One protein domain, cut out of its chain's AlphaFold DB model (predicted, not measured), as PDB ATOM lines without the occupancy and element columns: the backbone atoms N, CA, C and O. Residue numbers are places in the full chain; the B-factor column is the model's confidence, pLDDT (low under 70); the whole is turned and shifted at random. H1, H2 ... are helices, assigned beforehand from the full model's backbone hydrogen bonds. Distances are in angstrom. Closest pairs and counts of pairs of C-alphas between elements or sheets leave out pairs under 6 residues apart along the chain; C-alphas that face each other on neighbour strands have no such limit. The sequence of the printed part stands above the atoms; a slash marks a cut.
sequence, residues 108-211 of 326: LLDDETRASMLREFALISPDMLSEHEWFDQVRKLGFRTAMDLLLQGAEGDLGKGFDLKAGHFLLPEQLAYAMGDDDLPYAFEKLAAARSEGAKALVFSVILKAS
ATOM      1  N   LEU A 108     281.172 293.730 175.831       84.12
ATOM      2  CA  LEU A 108     279.922 294.504 175.839       84.12
ATOM      3  C   LEU A 108     278.704 293.653 176.213       84.12
ATOM      4  O   LEU A 108     277.621 294.198 176.405       84.12
ATOM      5  N   LEU A 109     278.888 292.336 176.313       91.50
ATOM      6  CA  LEU A 109     277.847 291.395 176.703       91.50
ATOM      7  C   LEU A 109     277.616 291.442 178.210       91.50
ATOM      8  O   LEU A 109     278.543 291.745 178.968       91.50
ATOM      9  N   ASP A 110     276.398 291.104 178.625       92.81
ATOM     10  CA  ASP A 110     276.088 290.817 180.020       92.81
ATOM     11  C   ASP A 110     276.850 289.575 180.518       92.81
ATOM     12  O   ASP A 110     277.390 288.787 179.733       92.81
ATOM     13  N   ASP A 111     276.912 289.417 181.839       93.38
ATOM     14  CA  ASP A 111     277.716 288.377 182.481       93.38
ATOM     15  C   ASP A 111     277.270 286.958 182.117       93.38
ATOM     16  O   ASP A 111     278.122 286.099 181.881       93.38
ATOM     17  N   GLU A 112     275.963 286.698 182.043       94.31
ATOM     18  CA  GLU A 112     275.436 285.363 181.741       94.31
ATOM     19  C   GLU A 112     275.771 284.967 180.302       94.31
ATOM     20  O   GLU A 112     276.348 283.899 180.060       94.31
ATOM     21  N   THR A 113     275.494 285.861 179.348       95.31
ATOM     22  CA  THR A 113     275.810 285.644 177.935       95.31
ATOM     23  C   THR A 113     277.317 285.491 177.738       95.31
ATOM     24  O   THR A 113     277.762 284.552 177.073       95.31
ATOM     25  N   ARG A 114     278.132 286.358 178.356       96.19
ATOM     26  CA  ARG A 114     279.596 286.278 178.264       96.19
ATOM     27  C   ARG A 114     280.116 284.951 178.810       96.19
ATOM     28  O   ARG A 114     280.924 284.306 178.145       96.19
ATOM     29  N   ALA A 115     279.659 284.526 179.985       96.62
ATOM     30  CA  ALA A 115     280.087 283.270 180.591       96.62
ATOM     31  C   ALA A 115     279.674 282.048 179.761       96.62
ATOM     32  O   ALA A 115     280.471 281.126 179.590       96.62
ATOM     33  N   SER A 116     278.464 282.058 179.191       96.12
ATOM     34  CA  SER A 116     278.019 281.010 178.270       96.12
ATOM     35  C   SER A 116     278.895 280.942 177.022       96.12
ATOM     36  O   SER A 116     279.311 279.858 176.624       96.12
ATOM     37  N   MET A 117     279.240 282.085 176.427       95.88
ATOM     38  CA  MET A 117     280.127 282.110 175.263       95.88
ATOM     39  C   MET A 117     281.541 281.631 175.607       95.88
ATOM     40  O   MET A 117     282.115 280.853 174.852       95.88
ATOM     41  N   LEU A 118     282.101 282.040 176.750       95.88
ATOM     42  CA  LEU A 118     283.417 281.575 177.207       95.88
ATOM     43  C   LEU A 118     283.459 280.062 177.437       95.88
ATOM     44  O   LEU A 118     284.478 279.439 177.131       95.88
ATOM     45  N   ARG A 119     282.367 279.486 177.951       95.75
ATOM     46  CA  ARG A 119     282.189 278.036 178.082       95.75
ATOM     47  C   ARG A 119     282.215 277.356 176.718       95.75
ATOM     48  O   ARG A 119     283.007 276.444 176.521       95.75
ATOM     49  N   GLU A 120     281.397 277.816 175.779       94.44
ATOM     50  CA  GLU A 120     281.314 277.215 174.442       94.44
ATOM     51  C   GLU A 120     282.639 277.315 173.675       94.44
ATOM     52  O   GLU A 120     283.091 276.338 173.079       94.44
ATOM     53  N   PHE A 121     283.338 278.452 173.757       93.06
ATOM     54  CA  PHE A 121     284.672 278.567 173.168       93.06
ATOM     55  C   PHE A 121     285.670 277.573 173.774       93.06
ATOM     56  O   PHE A 121     286.447 276.976 173.030       93.06
ATOM     57  N   ALA A 122     285.640 277.368 175.095       92.19
ATOM     58  CA  ALA A 122     286.497 276.385 175.754       92.19
ATOM     59  C   ALA A 122     286.165 274.944 175.336       92.19
ATOM     60  O   ALA A 122     287.075 274.146 175.141       92.19
ATOM     61  N   LEU A 123     284.885 274.617 175.131       91.06
ATOM     62  CA  LEU A 123     284.472 273.292 174.661       91.06
ATOM     63  C   LEU A 123     284.936 273.017 173.221       91.06
ATOM     64  O   LEU A 123     285.363 271.903 172.919       91.06
ATOM     65  N   ILE A 124     284.889 274.025 172.346       87.88
ATOM     66  CA  ILE A 124     285.356 273.920 170.954       87.88
ATOM     67  C   ILE A 124     286.889 273.888 170.882       87.88
ATOM     68  O   ILE A 124     287.459 273.178 170.054       87.88
ATOM     69  N   SER A 125     287.574 274.650 171.738       87.56
ATOM     70  CA  SER A 125     289.035 274.745 171.766       87.56
ATOM     71  C   SER A 125     289.565 274.680 173.206       87.56
ATOM     72  O   SER A 125     289.860 275.720 173.801       87.56
ATOM     73  N   PRO A 126     289.739 273.468 173.775       88.00
ATOM     74  CA  PRO A 126     290.160 273.297 175.171       88.00
ATOM     75  C   PRO A 126     291.517 273.925 175.509       88.00
ATOM     76  O   PRO A 126     291.733 274.347 176.643       88.00
ATOM     77  N   ASP A 127     292.404 274.068 174.517       86.31
ATOM     78  CA  ASP A 127     293.695 274.754 174.664       86.31
ATOM     79  C   ASP A 127     293.539 276.193 175.187       86.31
ATOM     80  O   ASP A 127     294.427 276.704 175.873       86.31
ATOM     81  N   MET A 128     292.393 276.837 174.939       86.75
ATOM     82  CA  MET A 128     292.087 278.169 175.462       86.75
ATOM     83  C   MET A 128     292.075 278.253 176.989       86.75
ATOM     84  O   MET A 128     292.291 279.332 177.537       86.75
ATOM     85  N   LEU A 129     291.850 277.140 177.688       90.19
ATOM     86  CA  LEU A 129     291.874 277.092 179.151       90.19
ATOM     87  C   LEU A 129     293.291 277.258 179.738       90.19
ATOM     88  O   LEU A 129     293.461 277.256 180.959       90.19
ATOM     89  N   SER A 130     294.289 277.429 178.868       88.88
ATOM     90  CA  SER A 130     295.665 277.809 179.189       88.88
ATOM     91  C   SER A 130     296.069 279.179 178.616       88.88
ATOM     92  O   SER A 130     297.241 279.542 178.663       88.88
ATOM     93  N   GLU A 131     295.118 279.959 178.087       88.38
ATOM     94  CA  GLU A 131     295.384 281.257 177.455       88.38
ATOM     95  C   GLU A 131     294.959 282.424 178.357       88.38
ATOM     96  O   GLU A 131     293.853 282.461 178.907       88.38
ATOM     97  N   HIS A 132     295.834 283.426 178.473       88.50
ATOM     98  CA  HIS A 132     295.628 284.583 179.346       88.50
ATOM     99  C   HIS A 132     294.355 285.370 178.997       88.50
ATOM    100  O   HIS A 132     293.635 285.830 179.884       88.50
ATOM    101  N   GLU A 133     294.049 285.512 177.708       89.75
ATOM    102  CA  GLU A 133     292.911 286.282 177.208       89.75
ATOM    103  C   GLU A 133     291.565 285.671 177.617       89.75
ATOM    104  O   GLU A 133     290.602 286.418 177.807       89.75
ATOM    105  N   TRP A 134     291.488 284.347 177.804       92.94
ATOM    106  CA  TRP A 134     290.288 283.707 178.346       92.94
ATOM    107  C   TRP A 134     290.082 284.118 179.806       92.94
ATOM    108  O   TRP A 134     289.019 284.635 180.157       92.94
ATOM    109  N   PHE A 135     291.128 284.021 180.633       92.31
ATOM    110  CA  PHE A 135     291.082 284.467 182.028       92.31
ATOM    111  C   PHE A 135     290.813 285.975 182.168       92.31
ATOM    112  O   PHE A 135     290.104 286.381 183.089       92.31
ATOM    113  N   ASP A 136     291.314 286.817 181.256       90.81
ATOM    114  CA  ASP A 136     291.013 288.255 181.267       90.81
ATOM    115  C   ASP A 136     289.524 288.546 181.012       90.81
ATOM    116  O   ASP A 136     288.984 289.498 181.580       90.81
ATOM    117  N   GLN A 137     288.828 287.729 180.212       93.06
ATOM    118  CA  GLN A 137     287.372 287.848 180.073       93.06
ATOM    119  C   GLN A 137     286.627 287.326 181.300       93.06
ATOM    120  O   GLN A 137     285.669 287.968 181.730       93.06
ATOM    121  N   VAL A 138     287.078 286.214 181.893       93.81
ATOM    122  CA  VAL A 138     286.493 285.676 183.135       93.81
ATOM    123  C   VAL A 138     286.564 286.698 184.267       93.81
ATOM    124  O   VAL A 138     285.583 286.905 184.969       93.81
ATOM    125  N   ARG A 139     287.687 287.410 184.400       89.94
ATOM    126  CA  ARG A 139     287.882 288.463 185.410       89.94
ATOM    127  C   ARG A 139     286.880 289.618 185.303       89.94
ATOM    128  O   ARG A 139     286.665 290.336 186.272       89.94
ATOM    129  N   LYS A 140     286.313 289.843 184.119       90.19
ATOM    130  CA  LYS A 140     285.341 290.918 183.877       90.19
ATOM    131  C   LYS A 140     283.905 290.497 184.193       90.19
ATOM    132  O   LYS A 140     283.010 291.315 184.002       90.19
ATOM    133  N   LEU A 141     283.685 289.239 184.573       93.00
ATOM    134  CA  LEU A 141     282.407 288.748 185.081       93.00
ATOM    135  C   LEU A 141     282.267 289.108 186.564       93.00
ATOM    136  O   LEU A 141     283.265 289.253 187.272       93.00
ATOM    137  N   GLY A 142     281.033 289.178 187.052       92.88
ATOM    138  CA  GLY A 142     280.739 289.200 188.477       92.88
ATOM    139  C   GLY A 142     281.274 287.961 189.202       92.88
ATOM    140  O   GLY A 142     281.435 286.888 188.609       92.88
ATOM    141  N   PHE A 143     281.527 288.113 190.505       94.94
ATOM    142  CA  PHE A 143     282.189 287.113 191.347       94.94
ATOM    143  C   PHE A 143     281.614 285.699 191.186       94.94
ATOM    144  O   PHE A 143     282.354 284.769 190.866       94.94
ATOM    145  N   ARG A 144     280.296 285.532 191.357       96.31
ATOM    146  CA  ARG A 144     279.637 284.214 191.303       96.31
ATOM    147  C   ARG A 144     279.799 283.551 189.938       96.31
ATOM    148  O   ARG A 144     280.251 282.416 189.850       96.31
ATOM    149  N   THR A 145     279.515 284.290 188.869       96.31
ATOM    150  CA  THR A 145     279.623 283.791 187.494       96.31
ATOM    151  C   THR A 145     281.061 283.409 187.138       96.31
ATOM    152  O   THR A 145     281.293 282.360 186.537       96.31
ATOM    153  N   ALA A 146     282.040 284.228 187.540       96.12
ATOM    154  CA  ALA A 146     283.456 283.919 187.362       96.12
ATOM    155  C   ALA A 146     283.855 282.650 188.130       96.12
ATOM    156  O   ALA A 146     284.502 281.764 187.572       96.12
ATOM    157  N   MET A 147     283.442 282.551 189.395       96.75
ATOM    158  CA  MET A 147     283.748 281.426 190.275       96.75
ATOM    159  C   MET A 147     283.174 280.115 189.729       96.75
ATOM    160  O   MET A 147     283.901 279.127 189.640       96.75
ATOM    161  N   ASP A 148     281.912 280.111 189.290       97.00
ATOM    162  CA  ASP A 148     281.269 278.942 188.683       97.00
ATOM    163  C   ASP A 148     281.987 278.477 187.412       97.00
ATOM    164  O   ASP A 148     282.217 277.281 187.227       97.00
ATOM    165  N   LEU A 149     282.383 279.410 186.543       96.62
ATOM    166  CA  LEU A 149     283.076 279.073 185.303       96.62
ATOM    167  C   LEU A 149     284.494 278.535 185.558       96.62
ATOM    168  O   LEU A 149     284.911 277.562 184.926       96.62
ATOM    169  N   LEU A 150     285.230 279.122 186.505       96.12
ATOM    170  CA  LEU A 150     286.556 278.632 186.892       96.12
ATOM    171  C   LEU A 150     286.488 277.254 187.554       96.12
ATOM    172  O   LEU A 150     287.369 276.429 187.321       96.12
ATOM    173  N   LEU A 151     285.449 276.988 188.351       96.62
ATOM    174  CA  LEU A 151     285.227 275.673 188.951       96.62
ATOM    175  C   LEU A 151     284.940 274.611 187.897       96.62
ATOM    176  O   LEU A 151     285.561 273.557 187.950       96.62
ATOM    177  N   GLN A 152     284.101 274.905 186.900       95.62
ATOM    178  CA  GLN A 152     283.888 273.995 185.765       95.62
ATOM    179  C   GLN A 152     285.219 273.648 185.079       95.62
ATOM    180  O   GLN A 152     285.482 272.486 184.774       95.62
ATOM    181  N   GLY A 153     286.101 274.635 184.890       94.25
ATOM    182  CA  GLY A 153     287.451 274.405 184.374       94.25
ATOM    183  C   GLY A 153     288.307 273.522 185.292       94.25
ATOM    184  O   GLY A 153     288.871 272.525 184.843       94.25
ATOM    185  N   ALA A 154     288.367 273.841 186.587       93.94
ATOM    186  CA  ALA A 154     289.153 273.109 187.586       93.94
ATOM    187  C   ALA A 154     288.641 271.681 187.864       93.94
ATOM    188  O   ALA A 154     289.393 270.826 188.345       93.94
ATOM    189  N   GLU A 155     287.367 271.421 187.584       94.44
ATOM    190  CA  GLU A 155     286.749 270.096 187.663       94.44
ATOM    191  C   GLU A 155     286.846 269.311 186.346       94.44
ATOM    192  O   GLU A 155     286.584 268.111 186.332       94.44
ATOM    193  N   GLY A 156     287.309 269.953 185.268       92.62
ATOM    194  CA  GLY A 156     287.492 269.337 183.953       92.62
ATOM    195  C   GLY A 156     286.228 269.289 183.095       92.62
ATOM    196  O   GLY A 156     286.257 268.695 182.018       92.62
ATOM    197  N   ASP A 157     285.140 269.937 183.522       93.75
ATOM    198  CA  ASP A 157     283.871 269.994 182.787       93.75
ATOM    199  C   ASP A 157     283.995 270.802 181.478       93.75
ATOM    200  O   ASP A 157     283.204 270.616 180.556       93.75
ATOM    201  N   LEU A 158     285.007 271.675 181.370       92.62
ATOM    202  CA  LEU A 158     285.313 272.452 180.156       92.62
ATOM    203  C   LEU A 158     286.337 271.777 179.228       92.62
ATOM    204  O   LEU A 158     286.726 272.360 178.220       92.62
ATOM    205  N   GLY A 159     286.788 270.565 179.557       85.88
ATOM    206  CA  GLY A 159     287.811 269.841 178.805       85.88
ATOM    207  C   GLY A 159     289.176 269.804 179.495       85.88
ATOM    208  O   GLY A 159     289.359 270.218 180.641       85.88
ATOM    209  N   LYS A 160     290.160 269.234 178.792       82.56
ATOM    210  CA  LYS A 160     291.541 269.109 179.280       82.56
ATOM    211  C   LYS A 160     292.313 270.389 178.963       82.56
ATOM    212  O   LYS A 160     292.126 270.950 177.896       82.56
ATOM    213  N   GLY A 161     293.224 270.789 179.851       80.50
ATOM    214  CA  GLY A 161     294.111 271.937 179.616       80.50
ATOM    215  C   GLY A 161     293.865 273.141 180.520       80.50
ATOM    216  O   GLY A 161     294.558 274.140 180.366       80.50
ATOM    217  N   PHE A 162     292.938 273.051 181.483       88.88
ATOM    218  CA  PHE A 162     292.775 274.095 182.492       88.88
ATOM    219  C   PHE A 162     294.056 274.284 183.303       88.88
ATOM    220  O   PHE A 162     294.435 273.427 184.107       88.88
ATOM    221  N   ASP A 163     294.700 275.430 183.099       86.75
ATOM    222  CA  ASP A 163     295.877 275.842 183.847       86.75
ATOM    223  C   ASP A 163     295.631 277.199 184.499       86.75
ATOM    224  O   ASP A 163     295.777 278.256 183.887       86.75
ATOM    225  N   LEU A 164     295.311 277.174 185.793       83.25
ATOM    226  CA  LEU A 164     295.123 278.389 186.583       83.25
ATOM    227  C   LEU A 164     296.371 279.293 186.582       83.25
ATOM    228  O   LEU A 164     296.245 280.494 186.808       83.25
ATOM    229  N   LYS A 165     297.570 278.750 186.313       81.38
ATOM    230  CA  LYS A 165     298.810 279.538 186.224       81.38
ATOM    231  C   LYS A 165     298.876 280.412 184.974       81.38
ATOM    232  O   LYS A 165     299.628 281.382 184.983       81.38
ATOM    233  N   ALA A 166     298.121 280.081 183.926       77.44
ATOM    234  CA  ALA A 166     297.959 280.948 182.762       77.44
ATOM    235  C   ALA A 166     297.083 282.174 183.069       77.44
ATOM    236  O   ALA A 166     297.163 283.206 182.394       77.44
ATOM    237  N   GLY A 167     296.265 282.079 184.119       74.25
ATOM    238  CA  GLY A 167     295.554 283.212 184.683       74.25
ATOM    239  C   GLY A 167     296.502 284.259 185.269       74.25
ATOM    240  O   GLY A 167     297.672 284.013 185.562       74.25
ATOM    241  N   HIS A 168     295.985 285.470 185.466       72.75
ATOM    242  CA  HIS A 168     296.739 286.514 186.149       72.75
ATOM    243  C   HIS A 168     297.058 286.074 187.588       72.75
ATOM    244  O   HIS A 168     296.174 285.605 188.302       72.75
ATOM    245  N   PHE A 169     298.290 286.276 188.062       75.56
ATOM    246  CA  PHE A 169     298.698 285.855 189.413       75.56
ATOM    247  C   PHE A 169     297.877 286.513 190.543       75.56
ATOM    248  O   PHE A 169     297.811 285.984 191.650       75.56
ATOM    249  N   LEU A 170     297.225 287.647 190.259       84.31
ATOM    250  CA  LEU A 170     296.288 288.331 191.168       84.31
ATOM    251  C   LEU A 170     294.825 287.881 191.031       84.31
ATOM    252  O   LEU A 170     293.970 288.483 191.674       84.31
ATOM    253  N   LEU A 171     294.505 286.868 190.220       87.88
ATOM    254  CA  LEU A 171     293.119 286.443 189.997       87.88
ATOM    255  C   LEU A 171     292.366 286.156 191.313       87.88
ATOM    256  O   LEU A 171     291.265 286.682 191.465       87.88
ATOM    257  N   PRO A 172     292.933 285.434 192.304       90.50
ATOM    258  CA  PRO A 172     292.239 285.230 193.574       90.50
ATOM    259  C   PRO A 172     291.978 286.525 194.355       90.50
ATOM    260  O   PRO A 172     290.922 286.667 194.959       90.50
ATOM    261  N   GLU A 173     292.912 287.482 194.310       88.31
ATOM    262  CA  GLU A 173     292.763 288.793 194.960       88.31
ATOM    263  C   GLU A 173     291.640 289.606 194.310       88.31
ATOM    264  O   GLU A 173     290.829 290.224 194.988       88.31
ATOM    265  N   GLN A 174     291.580 289.586 192.977       88.69
ATOM    266  CA  GLN A 174     290.577 290.314 192.205       88.69
ATOM    267  C   GLN A 174     289.181 289.729 192.399       88.69
ATOM    268  O   GLN A 174     288.223 290.486 192.518       88.69
ATOM    269  N   LEU A 175     289.068 288.399 192.467       92.56
ATOM    270  CA  LEU A 175     287.809 287.738 192.798       92.56
ATOM    271  C   LEU A 175     287.365 288.087 194.215       92.56
ATOM    272  O   LEU A 175     286.208 288.442 194.392       92.56
ATOM    273  N   ALA A 176     288.274 288.059 195.194       91.31
ATOM    274  CA  ALA A 176     287.953 288.442 196.565       91.31
ATOM    275  C   ALA A 176     287.533 289.915 196.686       91.31
ATOM    276  O   ALA A 176     286.590 290.220 197.403       91.31
ATOM    277  N   TYR A 177     288.171 290.822 195.941       88.38
ATOM    278  CA  TYR A 177     287.765 292.230 195.883       88.38
ATOM    279  C   TYR A 177     286.379 292.431 195.246       88.38
ATOM    280  O   TYR A 177     285.673 293.374 195.587       88.38
ATOM    281  N   ALA A 178     285.989 291.555 194.317       90.44
ATOM    282  CA  ALA A 178     284.683 291.594 193.664       90.44
ATOM    283  C   ALA A 178     283.559 290.933 194.484       90.44
ATOM    284  O   ALA A 178     282.407 290.982 194.052       90.44
ATOM    285  N   MET A 179     283.872 290.298 195.621       92.88
ATOM    286  CA  MET A 179     282.871 289.702 196.506       92.88
ATOM    287  C   MET A 179     282.011 290.788 197.157       92.88
ATOM    288  O   MET A 179     282.532 291.758 197.706       92.88
ATOM    289  N   GLY A 180     280.695 290.597 197.142       90.44
ATOM    290  CA  GLY A 180     279.778 291.304 198.032       90.44
ATOM    291  C   GLY A 180     279.719 290.670 199.426       90.44
ATOM    292  O   GLY A 180     280.239 289.575 199.655       90.44
ATOM    293  N   ASP A 181     279.020 291.328 200.351       82.81
ATOM    294  CA  ASP A 181     278.903 290.882 201.749       82.81
ATOM    295  C   ASP A 181     278.314 289.458 201.882       82.81
ATOM    296  O   ASP A 181     278.736 288.677 202.737       82.81
ATOM    297  N   ASP A 182     277.407 289.074 200.976       88.50
ATOM    298  CA  ASP A 182     276.720 287.772 200.974       88.50
ATOM    299  C   ASP A 182     277.424 286.683 200.136       88.50
ATOM    300  O   ASP A 182     276.887 285.587 199.932       88.50
ATOM    301  N   ASP A 183     278.626 286.954 199.617       95.25
ATOM    302  CA  ASP A 183     279.335 286.035 198.717       95.25
ATOM    303  C   ASP A 183     280.257 285.047 199.436       95.25
ATOM    304  O   ASP A 183     280.568 283.982 198.894       95.25
ATOM    305  N   LEU A 184     280.667 285.341 200.673       92.75
ATOM    306  CA  LEU A 184     281.497 284.425 201.456       92.75
ATOM    307  C   LEU A 184     280.777 283.094 201.771       92.75
ATOM    308  O   LEU A 184     281.383 282.041 201.553       92.75
ATOM    309  N   PRO A 185     279.490 283.078 202.186       95.19
ATOM    310  CA  PRO A 185     278.725 281.836 202.313       95.19
ATOM    311  C   PRO A 185     278.650 281.032 201.008       95.19
ATOM    312  O   PRO A 185     278.804 279.813 201.030       95.19
ATOM    313  N   TYR A 186     278.482 281.707 199.866       96.38
ATOM    314  CA  TYR A 186     278.485 281.053 198.555       96.38
ATOM    315  C   TYR A 186     279.848 280.417 198.245       96.38
ATOM    316  O   TYR A 186     279.909 279.282 197.776       96.38
ATOM    317  N   ALA A 187     280.961 281.085 198.565       96.81
ATOM    318  CA  ALA A 187     282.289 280.496 198.401       96.81
ATOM    319  C   ALA A 187     282.462 279.226 199.259       96.81
ATOM    320  O   ALA A 187     283.025 278.237 198.786       96.81
ATOM    321  N   PHE A 188     281.930 279.204 200.486       96.94
ATOM    322  CA  PHE A 188     281.928 277.998 201.322       96.94
ATOM    323  C   PHE A 188     281.041 276.877 200.771       96.94
ATOM    324  O   PHE A 188     281.443 275.715 200.814       96.94
ATOM    325  N   GLU A 189     279.875 277.201 200.206       97.38
ATOM    326  CA  GLU A 189     279.034 276.226 199.501       97.38
ATOM    327  C   GLU A 189     279.817 275.566 198.356       97.38
ATOM    328  O   GLU A 189     279.859 274.338 198.242       97.38
ATOM    329  N   LYS A 190     280.526 276.368 197.554       97.75
ATOM    330  CA  LYS A 190     281.374 275.858 196.472       97.75
ATOM    331  C   LYS A 190     282.550 275.037 196.978       97.75
ATOM    332  O   LYS A 190     282.878 274.023 196.370       97.75
ATOM    333  N   LEU A 191     283.153 275.420 198.101       97.81
ATOM    334  CA  LEU A 191     284.205 274.629 198.734       97.81
ATOM    335  C   LEU A 191     283.700 273.236 199.138       97.81
ATOM    336  O   LEU A 191     284.401 272.246 198.924       97.81
ATOM    337  N   ALA A 192     282.498 273.162 199.713       97.25
ATOM    338  CA  ALA A 192     281.877 271.907 200.121       97.25
ATOM    339  C   ALA A 192     281.494 271.031 198.916       97.25
ATOM    340  O   ALA A 192     281.644 269.810 198.975       97.25
ATOM    341  N   ALA A 193     281.042 271.648 197.820       97.31
ATOM    342  CA  ALA A 193     280.671 270.957 196.586       97.31
ATOM    343  C   ALA A 193     281.873 270.517 195.726       97.31
ATOM    344  O   ALA A 193     281.730 269.613 194.903       97.31
ATOM    345  N   ALA A 194     283.047 271.136 195.906       97.19
ATOM    346  CA  ALA A 194     284.219 270.917 195.064       97.19
ATOM    347  C   ALA A 194     284.686 269.450 195.058       97.19
ATOM    348  O   ALA A 194     285.056 268.877 196.092       97.19
ATOM    349  N   ARG A 195     284.741 268.862 193.857       95.00
ATOM    350  CA  ARG A 195     285.043 267.433 193.653       95.00
ATOM    351  C   ARG A 195     286.539 267.129 193.587       95.00
ATOM    352  O   ARG A 195     286.953 266.020 193.922       95.00
ATOM    353  N   SER A 196     287.354 268.099 193.171       94.19
ATOM    354  CA  SER A 196     288.801 267.940 192.978       94.19
ATOM    355  C   SER A 196     289.622 268.763 193.977       94.19
ATOM    356  O   SER A 196     289.179 269.797 194.482       94.19
ATOM    357  N   GLU A 197     290.859 268.335 194.253       93.69
ATOM    358  CA  GLU A 197     291.799 269.134 195.057       93.69
ATOM    359  C   GLU A 197     292.131 270.473 194.385       93.69
ATOM    360  O   GLU A 197     292.308 271.473 195.076       93.69
ATOM    361  N   GLY A 198     292.161 270.515 193.047       92.38
ATOM    362  CA  GLY A 198     292.366 271.744 192.278       92.38
ATOM    363  C   GLY A 198     291.233 272.752 192.475       92.38
ATOM    364  O   GLY A 198     291.497 273.923 192.746       92.38
ATOM    365  N   ALA A 199     289.980 272.291 192.427       95.38
ATOM    366  CA  ALA A 199     288.808 273.119 192.701       95.38
ATOM    367  C   ALA A 199     288.808 273.628 194.152       95.38
ATOM    368  O   ALA A 199     288.642 274.825 194.386       95.38
ATOM    369  N   LYS A 200     289.107 272.762 195.131       96.94
ATOM    370  CA  LYS A 200     289.260 273.173 196.540       96.94
ATOM    371  C   LYS A 200     290.364 274.212 196.717       96.94
ATOM    372  O   LYS A 200     290.162 275.211 197.402       96.94
ATOM    373  N   ALA A 201     291.522 274.003 196.092       94.81
ATOM    374  CA  ALA A 201     292.646 274.930 196.163       94.81
ATOM    375  C   ALA A 201     292.292 276.301 195.572       94.81
ATOM    376  O   ALA A 201     292.642 277.319 196.169       94.81
ATOM    377  N   LEU A 202     291.569 276.331 194.447       94.81
ATOM    378  CA  LEU A 202     291.062 277.561 193.844       94.81
ATOM    379  C   LEU A 202     290.135 278.307 194.815       94.81
ATOM    380  O   LEU A 202     290.374 279.482 195.086       94.81
ATOM    381  N   VAL A 203     289.136 277.637 195.391       96.88
ATOM    382  CA  VAL A 203     288.195 278.283 196.323       96.88
ATOM    383  C   VAL A 203     288.910 278.795 197.574       96.88
ATOM    384  O   VAL A 203     288.728 279.951 197.953       96.88
ATOM    385  N   PHE A 204     289.800 277.995 198.174       96.62
ATOM    386  CA  PHE A 204     290.622 278.458 199.294       96.62
ATOM    387  C   PHE A 204     291.482 279.662 198.920       96.62
ATOM    388  O   PHE A 204     291.627 280.576 199.727       96.62
ATOM    389  N   SER A 205     292.042 279.689 197.706       93.31
ATOM    390  CA  SER A 205     292.880 280.807 197.277       93.31
ATOM    391  C   SER A 205     292.120 282.129 197.279       93.31
ATOM    392  O   SER A 205     292.738 283.139 197.579       93.31
ATOM    393  N   VAL A 206     290.810 282.105 197.015       94.62
ATOM    394  CA  VAL A 206     289.923 283.274 197.031       94.62
ATOM    395  C   VAL A 206     289.460 283.597 198.453       94.62
ATOM    396  O   VAL A 206     289.658 284.717 198.911       94.62
ATOM    397  N   ILE A 207     288.912 282.617 199.184       94.88
ATOM    398  CA  ILE A 207     288.406 282.800 200.558       94.88
ATOM    399  C   ILE A 207     289.477 283.418 201.467       94.88
ATOM    400  O   ILE A 207     289.197 284.322 202.249       94.88
ATOM    401  N   LEU A 208     290.724 282.963 201.338       93.19
ATOM    402  CA  LEU A 208     291.836 283.468 202.142       93.19
ATOM    403  C   LEU A 208     292.206 284.924 201.818       93.19
ATOM    404  O   LEU A 208     292.776 285.600 202.671       93.19
ATOM    405  N   LYS A 209     291.880 285.431 200.621       91.50
ATOM    406  CA  LYS A 209     292.081 286.848 200.267       91.50
ATOM    407  C   LYS A 209     291.012 287.776 200.828       91.50
ATOM    408  O   LYS A 209     291.281 288.961 200.966       91.50
ATOM    409  N   ALA A 210     289.862 287.244 201.233       88.69
ATOM    410  CA  ALA A 210     288.883 288.000 202.012       88.69
ATOM    411  C   ALA A 210     289.323 288.211 203.479       88.69
ATOM    412  O   ALA A 210     288.647 288.913 204.226       88.69
ATOM    413  N   SER A 211     290.435 287.594 203.911       87.25
ATOM    414  CA  SER A 211     291.016 287.734 205.256       87.25
ATOM    415  C   SER A 211     290.016 287.511 206.408       87.25
ATOM    416  O   SER A 211     290.081 288.151 207.465       87.25
TER     417      SER A 211
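AT A GLANCE: This is residues 108 to 211 of the 326 residues of an uncharacterized protein of Mesorhizobium sp. LNJC372A00 (UniProt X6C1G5). Helix H4 runs through the middle of a helical body, with H1 packed along one side of it and the hairpin of H6 and H7 on the other side, H7 packing on H4. The short helices H2 and H3 lie on the side of H1, and H5 packs on H7 and H4. The printed part has 104 residues with seven named helices, H1 to H7 in chain order, and no named strand; its class is all helix. It is compact, with a radius of gyration of the C-alphas of 12.6 A, and rounded, spanning 36 by 32 by 23 A.

IN THESE COORDINATES: Find C-alpha 111 at (277.716, 288.377, 182.481); from there H1, residues 111 to 124, runs 20.0 A. H7, residues 197 to 210, is equally long in residues and runs 20.3 A to C-alpha 210 at (288.883, 288.000, 202.012). Look between them for H4, residues 143 to 155, which begins at C-alpha 143 at (282.189, 287.113, 191.347) and runs 18.0 A. H6, residues 183 to 193, runs 15.3 A. The shorter helices are H2, residues 126 to 130, H3, residues 132 to 138, and H5, residues 171 to 177.

HOW THE PARTS SIT: Start at H4, the hub, which touches five other helices. With residues 145 to 149 alone it touches H1, the same way at a shallow tilt of 16 degrees; the closest C-alphas, of Ala 115 and Thr 145, are 6.9 A apart. H4, H6 and H7 form a bundle, helices side by side. Residues 151 to 155 of H4 alone touch residues 198 to 202 of H7 alone, opposite ways at 25 degrees, closest at the C-alphas of Ala 154 and Ala 199, 5.1 A. H4 and H6 touch only at their ends, and only just, with 3 pairs of C-alphas within 8 A. H6 and H7 are a helical hairpin at a shallow tilt of 17 degrees, closest at the C-alphas of Leu 191 and Lys 200, 5.7 A. H5 touches H7 at a steep tilt of 40 degrees, closest at the C-alphas of Pro 172 and Val 206, 4.6 A. H3 only just touches H4, with 3 pairs within 8 A, at the C-alphas of Val 138 and Ala 146, 5.5 A. H1 and H2 touch only at the corner, and only just, with 3 pairs within 8 A. H1 and H7 are apart. Every O i to N i+4 pair is within hydrogen-bond range in H1, H3, H4, H5 and H6; H7 has 9 of 10, and H2 has 0 of 1 but 2 of 2 O i to N i+3 pairs.

THE WHOLE: The two C-alphas farthest apart, of Ile 124 and Ser 211, are 37.4 A apart. The printed part has no cut. The link from H4 to H5, residues 156 to 170, is long; the other links are tight. The mean pLDDT of the printed part is 91.7, and no printed residue is under 70.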